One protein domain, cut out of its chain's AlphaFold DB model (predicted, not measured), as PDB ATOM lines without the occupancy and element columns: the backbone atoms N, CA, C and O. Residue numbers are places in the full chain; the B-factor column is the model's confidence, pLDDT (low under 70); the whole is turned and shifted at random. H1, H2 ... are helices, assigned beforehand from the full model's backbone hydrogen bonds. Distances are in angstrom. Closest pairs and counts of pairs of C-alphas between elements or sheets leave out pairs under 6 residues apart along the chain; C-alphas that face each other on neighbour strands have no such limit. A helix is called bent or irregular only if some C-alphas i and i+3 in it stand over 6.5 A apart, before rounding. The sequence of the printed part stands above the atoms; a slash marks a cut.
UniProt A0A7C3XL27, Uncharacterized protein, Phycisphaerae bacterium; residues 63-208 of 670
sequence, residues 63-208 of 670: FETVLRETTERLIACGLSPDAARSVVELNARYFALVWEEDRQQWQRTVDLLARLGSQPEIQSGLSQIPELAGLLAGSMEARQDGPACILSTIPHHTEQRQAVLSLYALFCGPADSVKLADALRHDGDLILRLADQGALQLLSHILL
ATOM      1  N   PHE A  63     345.289-207.035 163.199       84.44
ATOM      2  CA  PHE A  63     345.049-205.894 162.311       84.44
ATOM      3  C   PHE A  63     345.469-206.179 160.864       84.44
ATOM      4  O   PHE A  63     344.648-206.120 159.954       84.44
ATOM      5  N   GLU A  64     346.723-206.588 160.649       90.25
ATOM      6  CA  GLU A  64     347.244-206.900 159.308       90.25
ATOM      7  C   GLU A  64     346.487-208.055 158.640       90.25
ATOM      8  O   GLU A  64     346.292-208.059 157.426       90.25
ATOM      9  N   THR A  65     346.013-209.020 159.437       92.44
ATOM     10  CA  THR A  65     345.241-210.158 158.924       92.44
ATOM     11  C   THR A  65     343.891-209.700 158.373       92.44
ATOM     12  O   THR A  65     343.520-210.118 157.279       92.44
ATOM     13  N   VAL A  66     343.193-208.804 159.081       92.81
ATOM     14  CA  VAL A  66     341.890-208.256 158.658       92.81
ATOM     15  C   VAL A  66     342.022-207.413 157.399       92.81
ATOM     16  O   VAL A  66     341.217-207.550 156.478       92.81
ATOM     17  N   LEU A  67     343.038-206.550 157.331       94.88
ATOM     18  CA  LEU A  67     343.261-205.714 156.151       94.88
ATOM     19  C   LEU A  67     343.621-206.552 154.929       94.88
ATOM     20  O   LEU A  67     343.087-206.315 153.843       94.88
ATOM     21  N   ARG A  68     344.471-207.572 155.105       96.12
ATOM     22  CA  ARG A  68     344.800-208.514 154.035       96.12
ATOM     23  C   ARG A  68     343.559-209.269 153.564       96.12
ATOM     24  O   ARG A  68     343.298-209.272 152.367       96.12
ATOM     25  N   GLU A  69     342.767-209.830 154.479       96.06
ATOM     26  CA  GLU A  69     341.532-210.546 154.126       96.06
ATOM     27  C   GLU A  69     340.533-209.629 153.405       96.06
ATOM     28  O   GLU A  69     339.955-210.014 152.390       96.06
ATOM     29  N   THR A  70     340.358-208.397 153.889       96.25
ATOM     30  CA  THR A  70     339.480-207.403 153.252       96.25
ATOM     31  C   THR A  70     339.963-207.099 151.830       96.25
ATOM     32  O   THR A  70     339.170-207.125 150.893       96.25
ATOM     33  N   THR A  71     341.269-206.885 151.647       97.56
ATOM     34  CA  THR A  71     341.874-206.612 150.334       97.56
ATOM     35  C   THR A  71     341.698-207.793 149.378       97.56
ATOM     36  O   THR A  71     341.234-207.609 148.255       97.56
ATOM     37  N   GLU A  72     342.019-209.012 149.819       97.38
ATOM     38  CA  GLU A  72     341.887-210.236 149.018       97.38
ATOM     39  C   GLU A  72     340.439-210.477 148.583       97.38
ATOM     40  O   GLU A  72     340.193-210.821 147.426       97.38
ATOM     41  N   ARG A  73     339.467-210.236 149.473       96.50
ATOM     42  CA  ARG A  73     338.043-210.339 149.132       96.50
ATOM     43  C   ARG A  73     337.619-209.307 148.097       96.50
ATOM     44  O   ARG A  73     336.961-209.675 147.132       96.50
ATOM     45  N   LEU A  74     338.011-208.043 148.257       97.00
ATOM     46  CA  LEU A  74     337.688-207.003 147.277       97.00
ATOM     47  C   LEU A  74     338.288-207.318 145.897       97.00
ATOM     48  O   LEU A  74     337.600-207.165 144.887       97.00
ATOM     49  N   ILE A  75     339.523-207.834 145.853       97.56
ATOM     50  CA  ILE A  75     340.159-208.297 144.611       97.56
ATOM     51  C   ILE A  75     339.383-209.470 144.003       97.56
ATOM     52  O   ILE A  75     339.098-209.471 142.806       97.56
ATOM     53  N   ALA A  76     338.987-210.453 144.818       96.75
ATOM     54  CA  ALA A  76     338.184-211.588 144.363       96.75
ATOM     55  C   ALA A  76     336.809-211.160 143.815       96.75
ATOM     56  O   ALA A  76     336.280-211.801 142.909       96.75
ATOM     57  N   CYS A  77     336.253-210.053 144.316       95.44
ATOM     58  CA  CYS A  77     335.025-209.436 143.812       95.44
ATOM     59  C   CYS A  77     335.222-208.592 142.537       95.44
ATOM     60  O   CYS A  77     334.256-208.034 142.018       95.44
ATOM     61  N   GLY A  78     336.444-208.519 142.003       95.56
ATOM     62  CA  GLY A  78     336.746-207.884 140.722       95.56
ATOM     63  C   GLY A  78     337.383-206.499 140.814       95.56
ATOM     64  O   GLY A  78     337.650-205.917 139.761       95.56
ATOM     65  N   LEU A  79     337.666-205.977 142.016       97.12
ATOM     66  CA  LEU A  79     338.455-204.749 142.141       97.12
ATOM     67  C   LEU A  79     339.912-205.015 141.743       97.12
ATOM     68  O   LEU A  79     340.481-206.076 142.002       97.12
ATOM     69  N   SER A  80     340.539-204.018 141.129       97.44
ATOM     70  CA  SER A  80     341.969-204.049 140.854       97.44
ATOM     71  C   SER A  80     342.761-204.064 142.169       97.44
ATOM     72  O   SER A  80     342.314-203.469 143.157       97.44
ATOM     73  N   PRO A  81     343.948-204.700 142.204       97.62
ATOM     74  CA  PRO A  81     344.778-204.733 143.404       97.62
ATOM     75  C   PRO A  81     345.087-203.346 143.975       97.62
ATOM     76  O   PRO A  81     345.071-203.176 145.192       97.62
ATOM     77  N   ASP A  82     345.312-202.358 143.107       97.50
ATOM     78  CA  ASP A  82     345.632-200.992 143.520       97.50
ATOM     79  C   ASP A  82     344.414-200.291 144.129       97.50
ATOM     80  O   ASP A  82     344.512-199.750 145.225       97.50
ATOM     81  N   ALA A  83     343.244-200.352 143.482       97.19
ATOM     82  CA  ALA A  83     342.014-199.776 144.029       97.19
ATOM     83  C   ALA A  83     341.622-200.414 145.370       97.19
ATOM     84  O   ALA A  83     341.315-199.705 146.327       97.19
ATOM     85  N   ALA A  84     341.669-201.750 145.461       97.50
ATOM     86  CA  ALA A  84     341.367-202.469 146.695       97.50
ATOM     87  C   ALA A  84     342.314-202.048 147.826       97.50
ATOM     88  O   ALA A  84     341.855-201.726 148.922       97.50
ATOM     89  N   ARG A  85     343.623-201.985 147.548       97.50
ATOM     90  CA  ARG A  85     344.624-201.550 148.525       97.50
ATOM     91  C   ARG A  85     344.389-200.106 148.964       97.50
ATOM     92  O   ARG A  85     344.314-199.872 150.162       97.50
ATOM     93  N   SER A  86     344.189-199.169 148.035       96.75
ATOM     94  CA  SER A  86     343.950-197.756 148.366       96.75
ATOM     95  C   SER A  86     342.710-197.555 149.243       96.75
ATOM     96  O   SER A  86     342.747-196.771 150.192       96.75
ATOM     97  N   VAL A  87     341.616-198.278 148.971       96.56
ATOM     98  CA  VAL A  87     340.388-198.212 149.784       96.56
ATOM     99  C   VAL A  87     340.605-198.810 151.175       96.56
ATOM    100  O   VAL A  87     340.167-198.215 152.165       96.56
ATOM    101  N   VAL A  88     341.277-199.962 151.271       96.62
ATOM    102  CA  VAL A  88     341.553-200.622 152.556       96.62
ATOM    103  C   VAL A  88     342.544-199.825 153.398       96.62
ATOM    104  O   VAL A  88     342.301-199.663 154.588       96.62
ATOM    105  N   GLU A  89     343.615-199.293 152.809       95.56
ATOM    106  CA  GLU A  89     344.617-198.478 153.506       95.56
ATOM    107  C   GLU A  89     343.999-197.198 154.074       95.56
ATOM    108  O   GLU A  89     344.150-196.935 155.267       95.56
ATOM    109  N   LEU A  90     343.221-196.458 153.269       93.88
ATOM    110  CA  LEU A  90     342.533-195.254 153.746       93.88
ATOM    111  C   LEU A  90     341.591-195.571 154.922       93.88
ATOM    112  O   LEU A  90     341.478-194.793 155.863       93.88
ATOM    113  N   ASN A  91     340.918-196.724 154.894       92.94
ATOM    114  CA  ASN A  91     339.910-197.100 155.888       92.94
ATOM    115  C   ASN A  91     340.404-198.164 156.880       92.94
ATOM    116  O   ASN A  91     339.595-198.844 157.516       92.94
ATOM    117  N   ALA A  92     341.720-198.310 157.043       93.31
ATOM    118  CA  ALA A  92     342.316-199.420 157.779       93.31
ATOM    119  C   ALA A  92     341.830-199.491 159.235       93.31
ATOM    120  O   ALA A  92     341.408-200.543 159.723       93.31
ATOM    121  N   ARG A  93     341.803-198.334 159.912       89.00
ATOM    122  CA  ARG A  93     341.302-198.212 161.290       89.00
ATOM    123  C   ARG A  93     339.835-198.620 161.400       89.00
ATOM    124  O   ARG A  93     339.461-199.295 162.353       89.00
ATOM    125  N   TYR A  94     339.012-198.228 160.431       88.38
ATOM    126  CA  TYR A  94     337.597-198.576 160.417       88.38
ATOM    127  C   TYR A  94     337.387-200.070 160.238       88.38
ATOM    128  O   TYR A  94     336.703-200.666 161.062       88.38
ATOM    129  N   PHE A  95     337.998-200.678 159.217       93.06
ATOM    130  CA  PHE A  95     337.832-202.105 158.941       93.06
ATOM    131  C   PHE A  95     338.263-202.978 160.115       93.06
ATOM    132  O   PHE A  95     337.566-203.936 160.433       93.06
ATOM    133  N   ALA A  96     339.356-202.625 160.793       89.50
ATOM    134  CA  ALA A  96     339.766-203.321 162.005       89.50
ATOM    135  C   ALA A  96     338.731-203.190 163.127       89.50
ATOM    136  O   ALA A  96     338.349-204.185 163.738       89.50
ATOM    137  N   LEU A  97     338.229-201.976 163.351       86.31
ATOM    138  CA  LEU A  97     337.290-201.712 164.429       86.31
ATOM    139  C   LEU A  97     335.931-202.392 164.170       86.31
ATOM    140  O   LEU A  97     335.435-203.089 165.051       86.31
ATOM    141  N   VAL A  98     335.347-202.288 162.963       87.75
ATOM    142  CA  VAL A  98     334.115-203.043 162.650       87.75
ATOM    143  C   VAL A  98     334.349-204.549 162.652       87.75
ATOM    144  O   VAL A  98     333.457-205.284 163.042       87.75
ATOM    145  N   TRP A  99     335.526-205.046 162.277       91.75
ATOM    146  CA  TRP A  99     335.805-206.481 162.358       91.75
ATOM    147  C   TRP A  99     335.800-207.014 163.798       91.75
ATOM    148  O   TRP A  99     335.330-208.128 164.048       91.75
ATOM    149  N   GLU A 100     336.337-206.232 164.735       88.25
ATOM    150  CA  GLU A 100     336.395-206.585 166.153       88.25
ATOM    151  C   GLU A 100     335.041-206.416 166.848       88.25
ATOM    152  O   GLU A 100     334.635-207.295 167.610       88.25
ATOM    153  N   GLU A 101     334.336-205.315 166.579       87.06
ATOM    154  CA  GLU A 101     333.106-204.953 167.294       87.06
ATOM    155  C   GLU A 101     331.820-205.477 166.611       87.06
ATOM    156  O   GLU A 101     330.878-205.850 167.308       87.06
ATOM    157  N   ASP A 102     331.755-205.541 165.271       88.25
ATOM    158  CA  ASP A 102     330.562-205.956 164.506       88.25
ATOM    159  C   ASP A 102     330.914-206.584 163.135       88.25
ATOM    160  O   ASP A 102     330.875-205.948 162.072       88.25
ATOM    161  N   ARG A 103     331.208-207.893 163.137       91.06
ATOM    162  CA  ARG A 103     331.535-208.641 161.906       91.06
ATOM    163  C   ARG A 103     330.439-208.597 160.842       91.06
ATOM    164  O   ARG A 103     330.746-208.719 159.655       91.06
ATOM    165  N   GLN A 104     329.173-208.444 161.231       91.75
ATOM    166  CA  GLN A 104     328.076-208.356 160.272       91.75
ATOM    167  C   GLN A 104     328.098-207.007 159.550       91.75
ATOM    168  O   GLN A 104     327.839-206.945 158.349       91.75
ATOM    169  N   GLN A 105     328.417-205.922 160.255       88.88
ATOM    170  CA  GLN A 105     328.657-204.621 159.640       88.88
ATOM    171  C   GLN A 105     329.871-204.651 158.708       88.88
ATOM    172  O   GLN A 105     329.773-204.138 157.596       88.88
ATOM    173  N   TRP A 106     330.973-205.294 159.107       94.25
ATOM    174  CA  TRP A 106     332.122-205.486 158.214       94.25
ATOM    175  C   TRP A 106     331.723-206.212 156.921       94.25
ATOM    176  O   TRP A 106     332.015-205.720 155.831       94.25
ATOM    177  N   GLN A 107     330.988-207.328 157.023       94.62
ATOM    178  CA  GLN A 107     330.538-208.087 155.851       94.62
ATOM    179  C   GLN A 107     329.635-207.236 154.952       94.62
ATOM    180  O   GLN A 107     329.847-207.205 153.746       94.62
ATOM    181  N   ARG A 108     328.692-206.474 155.529       92.69
ATOM    182  CA  ARG A 108     327.842-205.534 154.777       92.69
ATOM    183  C   ARG A 108     328.660-204.488 154.022       92.69
ATOM    184  O   ARG A 108     328.332-204.183 152.879       92.69
ATOM    185  N   THR A 109     329.715-203.948 154.631       93.12
ATOM    186  CA  THR A 109     330.606-202.992 153.961       93.12
ATOM    187  C   THR A 109     331.361-203.648 152.802       93.12
ATOM    188  O   THR A 109     331.434-203.065 151.721       93.12
ATOM    189  N   VAL A 110     331.897-204.857 152.993       95.56
ATOM    190  CA  VAL A 110     332.592-205.595 151.923       95.56
ATOM    191  C   VAL A 110     331.632-205.943 150.783       95.56
ATOM    192  O   VAL A 110     331.965-205.707 149.624       95.56
ATOM    193  N   ASP A 111     330.425-206.420 151.095       94.94
ATOM    194  CA  ASP A 111     329.395-206.756 150.105       94.94
ATOM    195  C   ASP A 111     328.921-205.521 149.326       94.94
ATOM    196  O   ASP A 111     328.644-205.611 148.130       94.94
ATOM    197  N   LEU A 112     328.838-204.361 149.985       93.75
ATOM    198  CA  LEU A 112     328.549-203.086 149.332       93.75
ATOM    199  C   LEU A 112     329.652-202.744 148.322       93.75
ATOM    200  O   LEU A 112     329.358-202.516 147.151       93.75
ATOM    201  N   LEU A 113     330.919-202.760 148.747       96.19
ATOM    202  CA  LEU A 113     332.068-202.443 147.893       96.19
ATOM    203  C   LEU A 113     332.247-203.427 146.730       96.19
ATOM    204  O   LEU A 113     332.612-203.010 145.632       96.19
ATOM    205  N   ALA A 114     331.935-204.706 146.941       93.75
ATOM    206  CA  ALA A 114     331.987-205.739 145.910       93.75
ATOM    207  C   ALA A 114     331.115-205.411 144.683       93.75
ATOM    208  O   ALA A 114     331.408-205.868 143.579       93.75
ATOM    209  N   ARG A 115     330.072-204.581 144.843       94.12
ATOM    210  CA  ARG A 115     329.181-204.166 143.744       94.12
ATOM    211  C   ARG A 115     329.890-203.343 142.671       94.12
ATOM    212  O   ARG A 115     329.458-203.374 141.522       94.12
ATOM    213  N   LEU A 116     330.975-202.643 143.019       94.94
ATOM    214  CA  LEU A 116     331.724-201.783 142.093       94.94
ATOM    215  C   LEU A 116     332.356-202.569 140.926       94.94
ATOM    216  O   LEU A 116     332.607-201.997 139.864       94.94
ATOM    217  N   GLY A 117     332.546-203.885 141.090       91.44
ATOM    218  CA  GLY A 117     332.972-204.800 140.030       91.44
ATOM    219  C   GLY A 117     334.323-204.427 139.416       91.44
ATOM    220  O   GLY A 117     335.171-203.852 140.087       91.44
ATOM    221  N   SER A 118     334.519-204.746 138.132       92.38
ATOM    222  CA  SER A 118     335.790-204.586 137.399       92.38
ATOM    223  C   SER A 118     335.799-203.443 136.373       92.38
ATOM    224  O   SER A 118     336.632-203.426 135.466       92.38
ATOM    225  N   GLN A 119     334.879-202.477 136.480       94.38
ATOM    226  CA  GLN A 119     334.772-201.387 135.501       94.38
ATOM    227  C   GLN A 119     336.029-200.488 135.525       94.38
ATOM    228  O   GLN A 119     336.306-199.899 136.573       94.38
ATOM    229  N   PRO A 120     336.776-200.332 134.410       95.00
ATOM    230  CA  PRO A 120     338.091-199.677 134.414       95.00
ATOM    231  C   PRO A 120     338.093-198.239 134.948       95.00
ATOM    232  O   PRO A 120     338.993-197.862 135.697       95.00
ATOM    233  N   GLU A 121     337.075-197.452 134.598       95.31
ATOM    234  CA  GLU A 121     336.931-196.059 135.047       95.31
ATOM    235  C   GLU A 121     336.761-195.974 136.568       95.31
ATOM    236  O   GLU A 121     337.410-195.158 137.223       95.31
ATOM    237  N   ILE A 122     335.960-196.878 137.142       96.06
ATOM    238  CA  ILE A 122     335.768-196.981 138.591       96.06
ATOM    239  C   ILE A 122     337.076-197.391 139.266       96.06
ATOM    240  O   ILE A 122     337.456-196.785 140.264       96.06
ATOM    241  N   GLN A 123     337.795-198.372 138.711       96.19
ATOM    242  CA  GLN A 123     339.079-198.814 139.265       96.19
ATOM    243  C   GLN A 123     340.093-197.671 139.318       96.19
ATOM    244  O   GLN A 123     340.675-197.412 140.369       96.19
ATOM    245  N   SER A 124     340.259-196.950 138.207       95.50
ATOM    246  CA  SER A 124     341.176-195.811 138.139       95.50
ATOM    247  C   SER A 124     340.770-194.696 139.107       95.50
ATOM    248  O   SER A 124     341.621-194.161 139.821       95.50
ATOM    249  N   GLY A 125     339.468-194.398 139.189       94.31
ATOM    250  CA  GLY A 125     338.922-193.418 140.123       94.31
ATOM    251  C   GLY A 125     339.183-193.780 141.585       94.31
ATOM    252  O   GLY A 125     339.651-192.935 142.340       94.31
ATOM    253  N   LEU A 126     338.961-195.036 141.982       95.88
ATOM    254  CA  LEU A 126     339.184-195.513 143.353       95.88
ATOM    255  C   LEU A 126     340.657-195.525 143.761       95.88
ATOM    256  O   LEU A 126     340.960-195.266 144.921       95.88
ATOM    257  N   SER A 127     341.578-195.807 142.839       95.44
ATOM    258  CA  SER A 127     343.013-195.707 143.134       95.44
ATOM    259  C   SER A 127     343.446-194.261 143.406       95.44
ATOM    260  O   SER A 127     344.367-194.027 144.182       95.44
ATOM    261  N   GLN A 128     342.784-193.279 142.786       93.31
ATOM    262  CA  GLN A 128     343.110-191.858 142.954       93.31
ATOM    263  C   GLN A 128     342.350-191.202 144.113       93.31
ATOM    264  O   GLN A 128     342.902-190.356 144.816       93.31
ATOM    265  N   ILE A 129     341.083-191.572 144.291       94.06
ATOM    266  CA  ILE A 129     340.134-190.961 145.229       94.06
ATOM    267  C   ILE A 129     339.414-192.075 146.020       94.06
ATOM    268  O   ILE A 129     338.191-192.224 145.924       94.06
ATOM    269  N   PRO A 130     340.158-192.905 146.784       95.56
ATOM    270  CA  PRO A 130     339.612-194.039 147.535       95.56
ATOM    271  C   PRO A 130     338.526-193.659 148.543       95.56
ATOM    272  O   PRO A 130     337.710-194.505 148.901       95.56
ATOM    273  N   GLU A 131     338.471-192.399 148.980       92.69
ATOM    274  CA  GLU A 131     337.427-191.916 149.875       92.69
ATOM    275  C   GLU A 131     336.030-192.077 149.275       92.69
ATOM    276  O   GLU A 131     335.095-192.347 150.014       92.69
ATOM    277  N   LEU A 132     335.873-192.002 147.947       95.38
ATOM    278  CA  LEU A 132     334.573-192.102 147.274       95.38
ATOM    279  C   LEU A 132     333.972-193.512 147.284       95.38
ATOM    280  O   LEU A 132     332.814-193.670 146.907       95.38
ATOM    281  N   ALA A 133     334.706-194.538 147.718       95.94
ATOM    282  CA  ALA A 133     334.302-195.932 147.558       95.94
ATOM    283  C   ALA A 133     332.901-196.240 148.112       95.94
ATOM    284  O   ALA A 133     332.084-196.848 147.418       95.94
ATOM    285  N   GLY A 134     332.595-195.765 149.324       93.00
ATOM    286  CA  GLY A 134     331.276-195.948 149.934       93.00
ATOM    287  C   GLY A 134     330.150-195.244 149.169       93.00
ATOM    288  O   GLY A 134     329.072-195.814 149.004       93.00
ATOM    289  N   LEU A 135     330.410-194.037 148.656       95.06
ATOM    290  CA  LEU A 135     329.448-193.254 147.878       95.06
ATOM    291  C   LEU A 135     329.176-193.897 146.517       95.06
ATOM    292  O   LEU A 135     328.022-194.070 146.133       95.06
ATOM    293  N   LEU A 136     330.238-194.279 145.800       97.31
ATOM    294  CA  LEU A 136     330.133-194.926 144.495       97.31
ATOM    295  C   LEU A 136     329.345-196.229 144.625       97.31
ATOM    296  O   LEU A 136     328.382-196.432 143.888       97.31
ATOM    297  N   ALA A 137     329.684-197.070 145.604       95.75
ATOM    298  CA  ALA A 137     329.000-198.341 145.807       95.75
ATOM    299  C   ALA A 137     327.515-198.151 146.154       95.75
ATOM    300  O   ALA A 137     326.660-198.875 145.641       95.75
ATOM    301  N   GLY A 138     327.200-197.148 146.982       93.81
ATOM    302  CA  GLY A 138     325.826-196.778 147.324       93.81
ATOM    303  C   GLY A 138     325.024-196.260 146.130       93.81
ATOM    304  O   GLY A 138     323.879-196.657 145.932       93.81
ATOM    305  N   SER A 139     325.632-195.431 145.277       96.81
ATOM    306  CA  SER A 139     324.967-194.821 144.113       96.81
ATOM    307  C   SER A 139     324.396-195.843 143.119       96.81
ATOM    308  O   SER A 139     323.393-195.565 142.458       96.81
ATOM    309  N   MET A 140     324.966-197.055 143.077       95.50
ATOM    310  CA  MET A 140     324.480-198.161 142.244       95.50
ATOM    311  C   MET A 140     323.060-198.613 142.603       95.50
ATOM    312  O   MET A 140     322.374-199.180 141.756       95.50
ATOM    313  N   GLU A 141     322.599-198.354 143.833       93.88
ATOM    314  CA  GLU A 141     321.220-198.638 144.245       93.88
ATOM    315  C   GLU A 141     320.210-197.719 143.554       93.88
ATOM    316  O   GLU A 141     319.076-198.122 143.304       93.88
ATOM    317  N   ALA A 142     320.618-196.489 143.231       93.50
ATOM    318  CA  ALA A 142     319.773-195.525 142.540       93.50
ATOM    319  C   ALA A 142     319.893-195.635 141.015       93.50
ATOM    320  O   ALA A 142     318.884-195.533 140.315       93.50
ATOM    321  N   ARG A 143     321.111-195.827 140.491       95.88
ATOM    322  CA  ARG A 143     321.355-195.963 139.050       95.88
ATOM    323  C   ARG A 143     322.604-196.796 138.778       95.88
ATOM    324  O   ARG A 143     323.647-196.551 139.375       95.88
ATOM    325  N   GLN A 144     322.525-197.751 137.847       95.44
ATOM    326  CA  GLN A 144     323.631-198.680 137.554       95.44
ATOM    327  C   GLN A 144     324.914-197.969 137.083       95.44
ATOM    328  O   GLN A 144     326.013-198.416 137.404       95.44
ATOM    329  N   ASP A 145     324.782-196.859 136.355       96.19
ATOM    330  CA  ASP A 145     325.882-195.997 135.901       96.19
ATOM    331  C   ASP A 145     326.248-194.888 136.915       96.19
ATOM    332  O   ASP A 145     327.081-194.030 136.621       96.19
ATOM    333  N   GLY A 146     325.640-194.897 138.109       96.56
ATOM    334  CA  GLY A 146     325.848-193.927 139.188       96.56
ATOM    335  C   GLY A 146     327.322-193.673 139.532       96.56
ATOM    336  O   GLY A 146     327.716-192.506 139.598       96.56
ATOM    337  N   PRO A 147     328.175-194.710 139.656       97.38
ATOM    338  CA  PRO A 147     329.595-194.516 139.927       97.38
ATOM    339  C   PRO A 147     330.324-193.710 138.846       97.38
ATOM    340  O   PRO A 147     331.021-192.748 139.159       97.38
ATOM    341  N   ALA A 148     330.139-194.070 137.571       96.31
ATOM    342  CA  ALA A 148     330.761-193.370 136.446       96.31
ATOM    343  C   ALA A 148     330.249-191.923 136.359       96.31
ATOM    344  O   ALA A 148     331.012-190.976 136.172       96.31
ATOM    345  N   CYS A 149     328.949-191.751 136.602       95.69
ATOM    346  CA  CYS A 149     328.287-190.460 136.687       95.69
ATOM    347  C   CYS A 149     328.914-189.538 137.743       95.69
ATOM    348  O   CYS A 149     329.174-188.377 137.433       95.69
ATOM    349  N   ILE A 150     329.177-190.039 138.954       97.38
ATOM    350  CA  ILE A 150     329.828-189.283 140.037       97.38
ATOM    351  C   ILE A 150     331.297-189.016 139.710       97.38
ATOM    352  O   ILE A 150     331.755-187.894 139.855       97.38
ATOM    353  N   LEU A 151     332.049-190.009 139.233       96.88
ATOM    354  CA  LEU A 151     333.468-189.810 138.916       96.88
ATOM    355  C   LEU A 151     333.676-188.749 137.829       96.88
ATOM    356  O   LEU A 151     334.606-187.953 137.926       96.88
ATOM    357  N   SER A 152     332.777-188.682 136.844       96.00
ATOM    358  CA  SER A 152     332.843-187.692 135.762       96.00
ATOM    359  C   SER A 152     332.655-186.234 136.211       96.00
ATOM    360  O   SER A 152     332.991-185.327 135.452       96.00
ATOM    361  N   THR A 153     332.128-185.985 137.417       96.44
ATOM    362  CA  THR A 153     331.920-184.622 137.945       96.44
ATOM    363  C   THR A 153     333.050-184.144 138.840       96.44
ATOM    364  O   THR A 153     333.056-182.974 139.221       96.44
ATOM    365  N   ILE A 154     333.997-185.017 139.193       95.62
ATOM    366  CA  ILE A 154     335.093-184.662 140.086       95.62
ATOM    367  C   ILE A 154     336.186-183.940 139.285       95.62
ATOM    368  O   ILE A 154     336.849-184.564 138.454       95.62
ATOM    369  N   PRO A 155     336.431-182.640 139.525       92.31
ATOM    370  CA  PRO A 155     337.436-181.899 138.777       92.31
ATOM    371  C   PRO A 155     338.855-182.334 139.163       92.31
ATOM    372  O   PRO A 155     339.147-182.757 140.290       92.31
ATOM    373  N   HIS A 156     339.787-182.177 138.221       88.31
ATOM    374  CA  HIS A 156     341.197-182.477 138.470       88.31
ATOM    375  C   HIS A 156     341.846-181.476 139.440       88.31
ATOM    376  O   HIS A 156     342.716-181.881 140.210       88.31
ATOM    377  N   HIS A 157     341.404-180.213 139.448       84.44
ATOM    378  CA  HIS A 157     341.914-179.164 140.336       84.44
ATOM    379  C   HIS A 157     341.551-179.430 141.803       84.44
ATOM    380  O   HIS A 157     340.398-179.711 142.119       84.44
ATOM    381  N   THR A 158     342.529-179.318 142.703       79.56
ATOM    382  CA  THR A 158     342.407-179.698 144.122       79.56
ATOM    383  C   THR A 158     341.351-178.905 144.891       79.56
ATOM    384  O   THR A 158     340.593-179.506 145.647       79.56
ATOM    385  N   GLU A 159     341.247-177.591 144.678       83.44
ATOM    386  CA  GLU A 159     340.291-176.737 145.405       83.44
ATOM    387  C   GLU A 159     338.838-177.039 145.016       83.44
ATOM    388  O   GLU A 159     338.017-177.394 145.862       83.44
ATOM    389  N   GLN A 160     338.529-177.011 143.714       86.56
ATOM    390  CA  GLN A 160     337.195-177.362 143.213       86.56
ATOM    391  C   GLN A 160     336.829-178.810 143.557       86.56
ATOM    392  O   GLN A 160     335.674-179.106 143.856       86.56
ATOM    393  N   ARG A 161     337.815-179.719 143.569       90.25
ATOM    394  CA  ARG A 161     337.604-181.110 143.978       90.25
ATOM    395  C   ARG A 161     337.104-181.175 145.412       90.25
ATOM    396  O   ARG A 161     336.125-181.864 145.670       90.25
ATOM    397  N   GLN A 162     337.735-180.453 146.333       85.88
ATOM    398  CA  GLN A 162     337.316-180.437 147.732       85.88
ATOM    399  C   GLN A 162     335.897-179.874 147.896       85.88
ATOM    400  O   GLN A 162     335.106-180.441 148.654       85.88
ATOM    401  N   ALA A 163     335.549-178.819 147.153       86.31
ATOM    402  CA  ALA A 163     334.194-178.273 147.143       86.31
ATOM    403  C   ALA A 163     333.173-179.325 146.671       86.31
ATOM    404  O   ALA A 163     332.206-179.604 147.380       86.31
ATOM    405  N   VAL A 164     333.429-179.997 145.542       92.44
ATOM    406  CA  VAL A 164     332.550-181.058 145.015       92.44
ATOM    407  C   VAL A 164     332.425-182.239 145.983       92.44
ATOM    408  O   VAL A 164     331.321-182.717 146.241       92.44
ATOM    409  N   LEU A 165     333.530-182.698 146.569       88.75
ATOM    410  CA  LEU A 165     333.511-183.776 147.562       88.75
ATOM    411  C   LEU A 165     332.702-183.385 148.811       88.75
ATOM    412  O   LEU A 165     331.951-184.202 149.343       88.75
ATOM    413  N   SER A 166     332.789-182.122 149.235       84.50
ATOM    414  CA  SER A 166     331.986-181.582 150.340       84.50
ATOM    415  C   SER A 166     330.493-181.564 150.005       84.50
ATOM    416  O   SER A 166     329.667-181.886 150.857       84.50
ATOM    417  N   LEU A 167     330.124-181.279 148.751       87.38
ATOM    418  CA  LEU A 167     328.736-181.397 148.299       87.38
ATOM    419  C   LEU A 167     328.244-182.845 148.383       87.38
ATOM    420  O   LEU A 167     327.169-183.094 148.920       87.38
ATOM    421  N   TYR A 168     329.037-183.824 147.947       92.81
ATOM    422  CA  TYR A 168     328.671-185.238 148.092       92.81
ATOM    423  C   TYR A 168     328.600-185.711 149.552       92.81
ATOM    424  O   TYR A 168     327.901-186.680 149.852       92.81
ATOM    425  N   ALA A 169     329.270-185.029 150.485       82.25
ATOM    426  CA  ALA A 169     329.073-185.250 151.918       82.25
ATOM    427  C   ALA A 169     327.645-184.868 152.350       82.25
ATOM    428  O   ALA A 169     326.987-185.617 153.080       82.25
ATOM    429  N   LEU A 170     327.161-183.720 151.860       80.88
ATOM    430  CA  LEU A 170     325.820-183.194 152.131       80.88
ATOM    431  C   LEU A 170     324.727-184.017 151.430       80.88
ATOM    432  O   LEU A 170     323.682-184.274 152.023       80.88
ATOM    433  N   PHE A 171     324.986-184.482 150.205       86.62
ATOM    434  CA  PHE A 171     324.062-185.263 149.371       86.62
ATOM    435  C   PHE A 171     324.538-186.713 149.213       86.62
ATOM    436  O   PHE A 171     324.707-187.226 148.110       86.62
ATOM    437  N   CYS A 172     324.780-187.374 150.344       86.88
ATOM    438  CA  CYS A 172     325.385-188.706 150.414       86.88
ATOM    439  C   CYS A 172     324.425-189.882 150.159       86.88
ATOM    440  O   CYS A 172     324.883-191.019 150.036       86.88
ATOM    441  N   GLY A 173     323.110-189.640 150.106       88.81
ATOM    442  CA  GLY A 173     322.129-190.683 149.807       88.81
ATOM    443  C   GLY A 173     322.288-191.217 148.374       88.81
ATOM    444  O   GLY A 173     322.649-190.441 147.484       88.81
ATOM    445  N   PRO A 174     321.978-192.498 148.093       91.94
ATOM    446  CA  PRO A 174     322.108-193.068 146.749       91.94
ATOM    447  C   PRO A 174     321.431-192.232 145.657       91.94
ATOM    448  O   PRO A 174     322.059-191.862 144.672       91.94
ATOM    449  N   ALA A 175     320.158-191.874 145.847       92.31
ATOM    450  CA  ALA A 175     319.411-191.092 144.864       92.31
ATOM    451  C   ALA A 175     319.888-189.634 144.785       92.31
ATOM    452  O   ALA A 175     319.913-189.053 143.702       92.31
ATOM    453  N   ASP A 176     320.272-189.046 145.917       90.75
ATOM    454  CA  ASP A 176     320.663-187.638 145.991       90.75
ATOM    455  C   ASP A 176     322.051-187.403 145.396       90.75
ATOM    456  O   ASP A 176     322.246-186.427 144.679       90.75
ATOM    457  N   SER A 177     322.987-188.330 145.604       94.12
ATOM    458  CA  SER A 177     324.318-188.287 144.992       94.12
ATOM    459  C   SER A 177     324.245-188.411 143.470       94.12
ATOM    460  O   SER A 177     324.896-187.652 142.758       94.12
ATOM    461  N   VAL A 178     323.390-189.291 142.942       96.00
ATOM    462  CA  VAL A 178     323.159-189.393 141.494       96.00
ATOM    463  C   VAL A 178     322.527-188.112 140.940       96.00
ATOM    464  O   VAL A 178     322.995-187.595 139.926       96.00
ATOM    465  N   LYS A 179     321.526-187.540 141.625       94.12
ATOM    466  CA  LYS A 179     320.928-186.249 141.233       94.12
ATOM    467  C   LYS A 179     321.944-185.109 141.266       94.12
ATOM    468  O   LYS A 179     321.973-184.303 140.342       94.12
ATOM    469  N   LEU A 180     322.784-185.052 142.298       95.94
ATOM    470  CA  LEU A 180     323.863-184.073 142.398       95.94
ATOM    471  C   LEU A 180     324.877-184.262 141.268       95.94
ATOM    472  O   LEU A 180     325.325-183.278 140.695       95.94
ATOM    473  N   ALA A 181     325.205-185.504 140.903       96.94
ATOM    474  CA  ALA A 181     326.086-185.776 139.773       96.94
ATOM    475  C   ALA A 181     325.496-185.278 138.447       96.94
ATOM    476  O   ALA A 181     326.208-184.703 137.627       96.94
ATOM    477  N   ASP A 182     324.200-185.478 138.224       94.62
ATOM    478  CA  ASP A 182     323.530-184.958 137.030       94.62
ATOM    479  C   ASP A 182     323.500-183.423 137.033       94.62
ATOM    480  O   ASP A 182     323.819-182.797 136.023       94.62
ATOM    481  N   ALA A 183     323.205-182.810 138.183       95.31
ATOM    482  CA  ALA A 183     323.228-181.361 138.339       95.31
ATOM    483  C   ALA A 183     324.634-180.787 138.096       95.31
ATOM    484  O   ALA A 183     324.776-179.860 137.315       95.31
ATOM    485  N   LEU A 184     325.693-181.371 138.662       96.06
ATOM    486  CA  LEU A 184     327.074-180.919 138.450       96.06
ATOM    487  C   LEU A 184     327.529-181.040 136.988       96.06
ATOM    488  O   LEU A 184     328.276-180.182 136.521       96.06
ATOM    489  N   ARG A 185     327.062-182.044 136.232       95.19
ATOM    490  CA  ARG A 185     327.371-182.135 134.789       95.19
ATOM    491  C   ARG A 185     326.733-181.012 133.979       95.19
ATOM    492  O   ARG A 185     327.314-180.575 132.990       95.19
ATOM    493  N   HIS A 186     325.548-180.561 134.375       93.19
ATOM    494  CA  HIS A 186     324.800-179.545 133.641       93.19
ATOM    495  C   HIS A 186     325.030-178.115 134.154       93.19
ATOM    496  O   HIS A 186     324.904-177.176 133.369       93.19
ATOM    497  N   ASP A 187     325.348-177.963 135.440       95.69
ATOM    498  CA  ASP A 187     325.366-176.714 136.216       95.69
ATOM    499  C   ASP A 187     326.616-176.561 137.095       95.69
ATOM    500  O   ASP A 187     326.611-175.784 138.048       95.69
ATOM    501  N   GLY A 188     327.698-177.289 136.802       94.81
ATOM    502  CA  GLY A 188     328.897-177.326 137.646       94.81
ATOM    503  C   GLY A 188     329.445-175.946 138.024       94.81
ATOM    504  O   GLY A 188     329.681-175.697 139.202       94.81
ATOM    505  N   ASP A 189     329.569-175.028 137.058       95.56
ATOM    506  CA  ASP A 189     330.029-173.651 137.314       95.56
ATOM    507  C   ASP A 189     329.104-172.897 138.281       95.56
ATOM    508  O   ASP A 189     329.558-172.313 139.264       95.56
ATOM    509  N   LEU A 190     327.789-172.962 138.048       96.31
ATOM    510  CA  LEU A 190     326.798-172.298 138.890       96.31
ATOM    511  C   LEU A 190     326.831-172.847 140.321       96.31
ATOM    512  O   LEU A 190     326.842-172.076 141.279       96.31
ATOM    513  N   ILE A 191     326.869-174.174 140.473       96.31
ATOM    514  CA  ILE A 191     326.881-174.847 141.776       96.31
ATOM    515  C   ILE A 191     328.153-174.508 142.556       96.31
ATOM    516  O   ILE A 191     328.072-174.222 143.751       96.31
ATOM    517  N   LEU A 192     329.313-174.500 141.894       94.12
ATOM    518  CA  LEU A 192     330.576-174.123 142.527       94.12
ATOM    519  C   LEU A 192     330.568-172.657 142.962       94.12
ATOM    520  O   LEU A 192     330.907-172.367 144.102       94.12
ATOM    521  N   ARG A 193     330.066-171.744 142.125       95.56
ATOM    522  CA  ARG A 193     329.922-170.331 142.507       95.56
ATOM    523  C   ARG A 193     328.979-170.143 143.695       95.56
ATOM    524  O   ARG A 193     329.256-169.318 144.558       95.56
ATOM    525  N   LEU A 194     327.884-170.902 143.779       93.56
ATOM    526  CA  LEU A 194     327.006-170.889 144.956       93.56
ATOM    527  C   LEU A 194     327.724-171.412 146.205       93.56
ATOM    528  O   LEU A 194     327.540-170.850 147.283       93.56
ATOM    529  N   ALA A 195     328.539-172.461 146.067       89.44
ATOM    530  CA  ALA A 195     329.347-172.996 147.158       89.44
ATOM    531  C   ALA A 195     330.366-171.966 147.665       89.44
ATOM    532  O   ALA A 195     330.448-171.747 148.874       89.44
ATOM    533  N   ASP A 196     331.056-171.280 146.752       89.62
ATOM    534  CA  ASP A 196     332.040-170.241 147.070       89.62
ATOM    535  C   ASP A 196     331.414-169.057 147.821       89.62
ATOM    536  O   ASP A 196     332.050-168.467 148.691       89.62
ATOM    537  N   GLN A 197     330.149-168.730 147.526       91.88
ATOM    538  CA  GLN A 197     329.391-167.688 148.235       91.88
ATOM    539  C   GLN A 197     328.646-168.202 149.483       91.88
ATOM    540  O   GLN A 197     327.885-167.456 150.096       91.88
ATOM    541  N   GLY A 198     328.816-169.473 149.863       87.62
ATOM    542  CA  GLY A 198     328.135-170.062 151.020       87.62
ATOM    543  C   GLY A 198     326.615-170.203 150.863       87.62
ATOM    544  O   GLY A 198     325.910-170.352 151.858       87.62
ATOM    545  N   ALA A 199     326.096-170.186 149.632       91.44
ATOM    546  CA  ALA A 199     324.668-170.194 149.311       91.44
ATOM    547  C   ALA A 199     324.132-171.592 148.943       91.44
ATOM    548  O   ALA A 199     323.262-171.750 148.081       91.44
ATOM    549  N   LEU A 200     324.653-172.637 149.593       87.69
ATOM    550  CA  LEU A 200     324.331-174.039 149.295       87.69
ATOM    551  C   LEU A 200     322.860-174.407 149.519       87.69
ATOM    552  O   LEU A 200     322.374-175.362 148.916       87.69
ATOM    553  N   GLN A 201     322.122-173.652 150.331       86.94
ATOM    554  CA  GLN A 201     320.678-173.830 150.507       86.94
ATOM    555  C   GLN A 201     319.909-173.726 149.179       86.94
ATOM    556  O   GLN A 201     318.904-174.416 148.991       86.94
ATOM    557  N   LEU A 202     320.418-172.934 148.229       92.50
ATOM    558  CA  LEU A 202     319.813-172.723 146.913       92.50
ATOM    559  C   LEU A 202     319.970-173.931 145.981       92.50
ATOM    560  O   LEU A 202     319.175-174.104 145.059       92.50
ATOM    561  N   LEU A 203     320.936-174.816 146.253       93.00
ATOM    562  CA  LEU A 203     321.155-176.043 145.482       93.00
ATOM    563  C   LEU A 203     319.936-176.972 145.524       93.00
ATOM    564  O   LEU A 203     319.663-177.683 144.560       93.00
ATOM    565  N   SER A 204     319.159-176.929 146.609       90.56
ATOM    566  CA  SER A 204     317.918-177.697 146.734       90.56
ATOM    567  C   SER A 204     316.949-177.444 145.574       90.56
ATOM    568  O   SER A 204     316.341-178.385 145.069       90.56
ATOM    569  N   HIS A 205     316.878-176.205 145.078       93.31
ATOM    570  CA  HIS A 205     316.016-175.823 143.961       93.31
ATOM    571  C   HIS A 205     316.516-176.342 142.613       93.31
ATOM    572  O   HIS A 205     315.696-176.624 141.747       93.31
ATOM    573  N   ILE A 206     317.826-176.540 142.450       94.94
ATOM    574  CA  ILE A 206     318.411-177.191 141.264       94.94
ATOM    575  C   ILE A 206     318.136-178.701 141.301       94.94
ATOM    576  O   ILE A 206     317.877-179.313 140.270       94.94
ATOM    577  N   LEU A 207     318.154-179.314 142.489       92.25
ATOM    578  CA  LEU A 207     317.928-180.755 142.651       92.25
ATOM    579  C   LEU A 207     316.439-181.146 142.593       92.25
ATOM    580  O   LEU A 207     316.108-182.269 142.198       92.25
ATOM    581  N   LEU A 208     315.530-180.237 142.960       88.25
ATOM    582  CA  LEU A 208     314.074-180.425 142.931       88.25
ATOM    583  C   LEU A 208     313.495-180.217 141.521       88.25
ATOM    584  O   LEU A 208     312.677-179.332 141.283       88.25
TER     585      LEU A 208
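Overview. This is residues 63 to 208 of the 670 residues of an uncharacterized protein of Phycisphaerae bacterium (UniProt A0A7C3XL27). Short helices follow one another in a zigzag along one long axis, with H1 to H4 clustered at one end, H6 in the middle beside H5 and H7, and H8, the bent H9 and H10 at the other end. Most of the touching helices cross rather than lie side by side, and H6 joins the two end groups through its contacts with H2, H4 and H9a. The printed part has 146 residues with ten named helices, H1 to H10 in order along the chain, and no named strand; the class is all helix. It is compact, with a radius of gyration of the C-alphas of 16.0 A, and its spans of 46 by 31 by 27 A make it only just elongated.

Along the chain. H1, residues 63 to 76, begins at C-alpha 63 (345.049, -205.894, 162.311) and is 20.0 A long. H2 is residues 81 to 90, H3 residues 92 to 101, and H4 residues 103 to 114, 16.3 A. H5 is residues 120 to 128. H6, residues 130 to 139, begins at C-alpha 130 (339.612, -194.039, 147.535) and is irregular: C-alphas 131 and 134 are 7.4 A apart. H7 is residues 146 to 151, and H8 residues 158 to 170, 18.7 A. H9, residues 174 to 196, was assigned as one helix by its hydrogen bonds but is bent: C-alphas 186 and 189 are 8.7 A apart. Its arms are H9a, residues 174 to 186, 19.0 A, and H9b, residues 189 to 196. H10, residues 200 to 207, ends at C-alpha 207 (317.928, -180.755, 142.651).

Arrangement. H1 and H2 form a helical hairpin, the closest C-alphas being those of Thr 71 and Ala 84, 5.5 A apart. H3 and H4 form another, closest at Val 98 and Trp 106, 5.4 A between C-alphas. H1 touches H3 about perpendicular, at 78 degrees, closest at the C-alphas of Phe 63 and Ala 96, 5.9 A. H5 touches H2, with the C-alphas of Ala 83 and Ser 127 closest at 4.3 A. H6 touches H4 with residues 112 to 114 of H4 alone, about perpendicular at 85 degrees; the C-alphas of Leu 113 and Ala 137 are closest, 5.5 A. H6 and H7 are a hairpin at a shallow tilt of 28 degrees. H7 touches H9a, closest at the C-alphas of Ile 150 and Ala 181, 5.1 A. H8 touches H9b with residues 160 to 164 alone, about perpendicular at 83 degrees. H9b and H10 form a hairpin at a shallow tilt of 25 degrees. H1 and H10 are apart. Each O i to N i+4 pair is within hydrogen-bond range in H1, H2, H3, H4, H5, H7, H8, H9a and H9b; H6 has 4 of 6, and H10 has 1 of 4 beside 5 of 5 O i to N i+3 pairs.

Size, cuts and confidence. The two C-alphas farthest apart are those of Thr 65 and His 205, 47.5 A. The printed part has no cut and no long link. Its mean pLDDT is 93.1, and no printed residue is under 70.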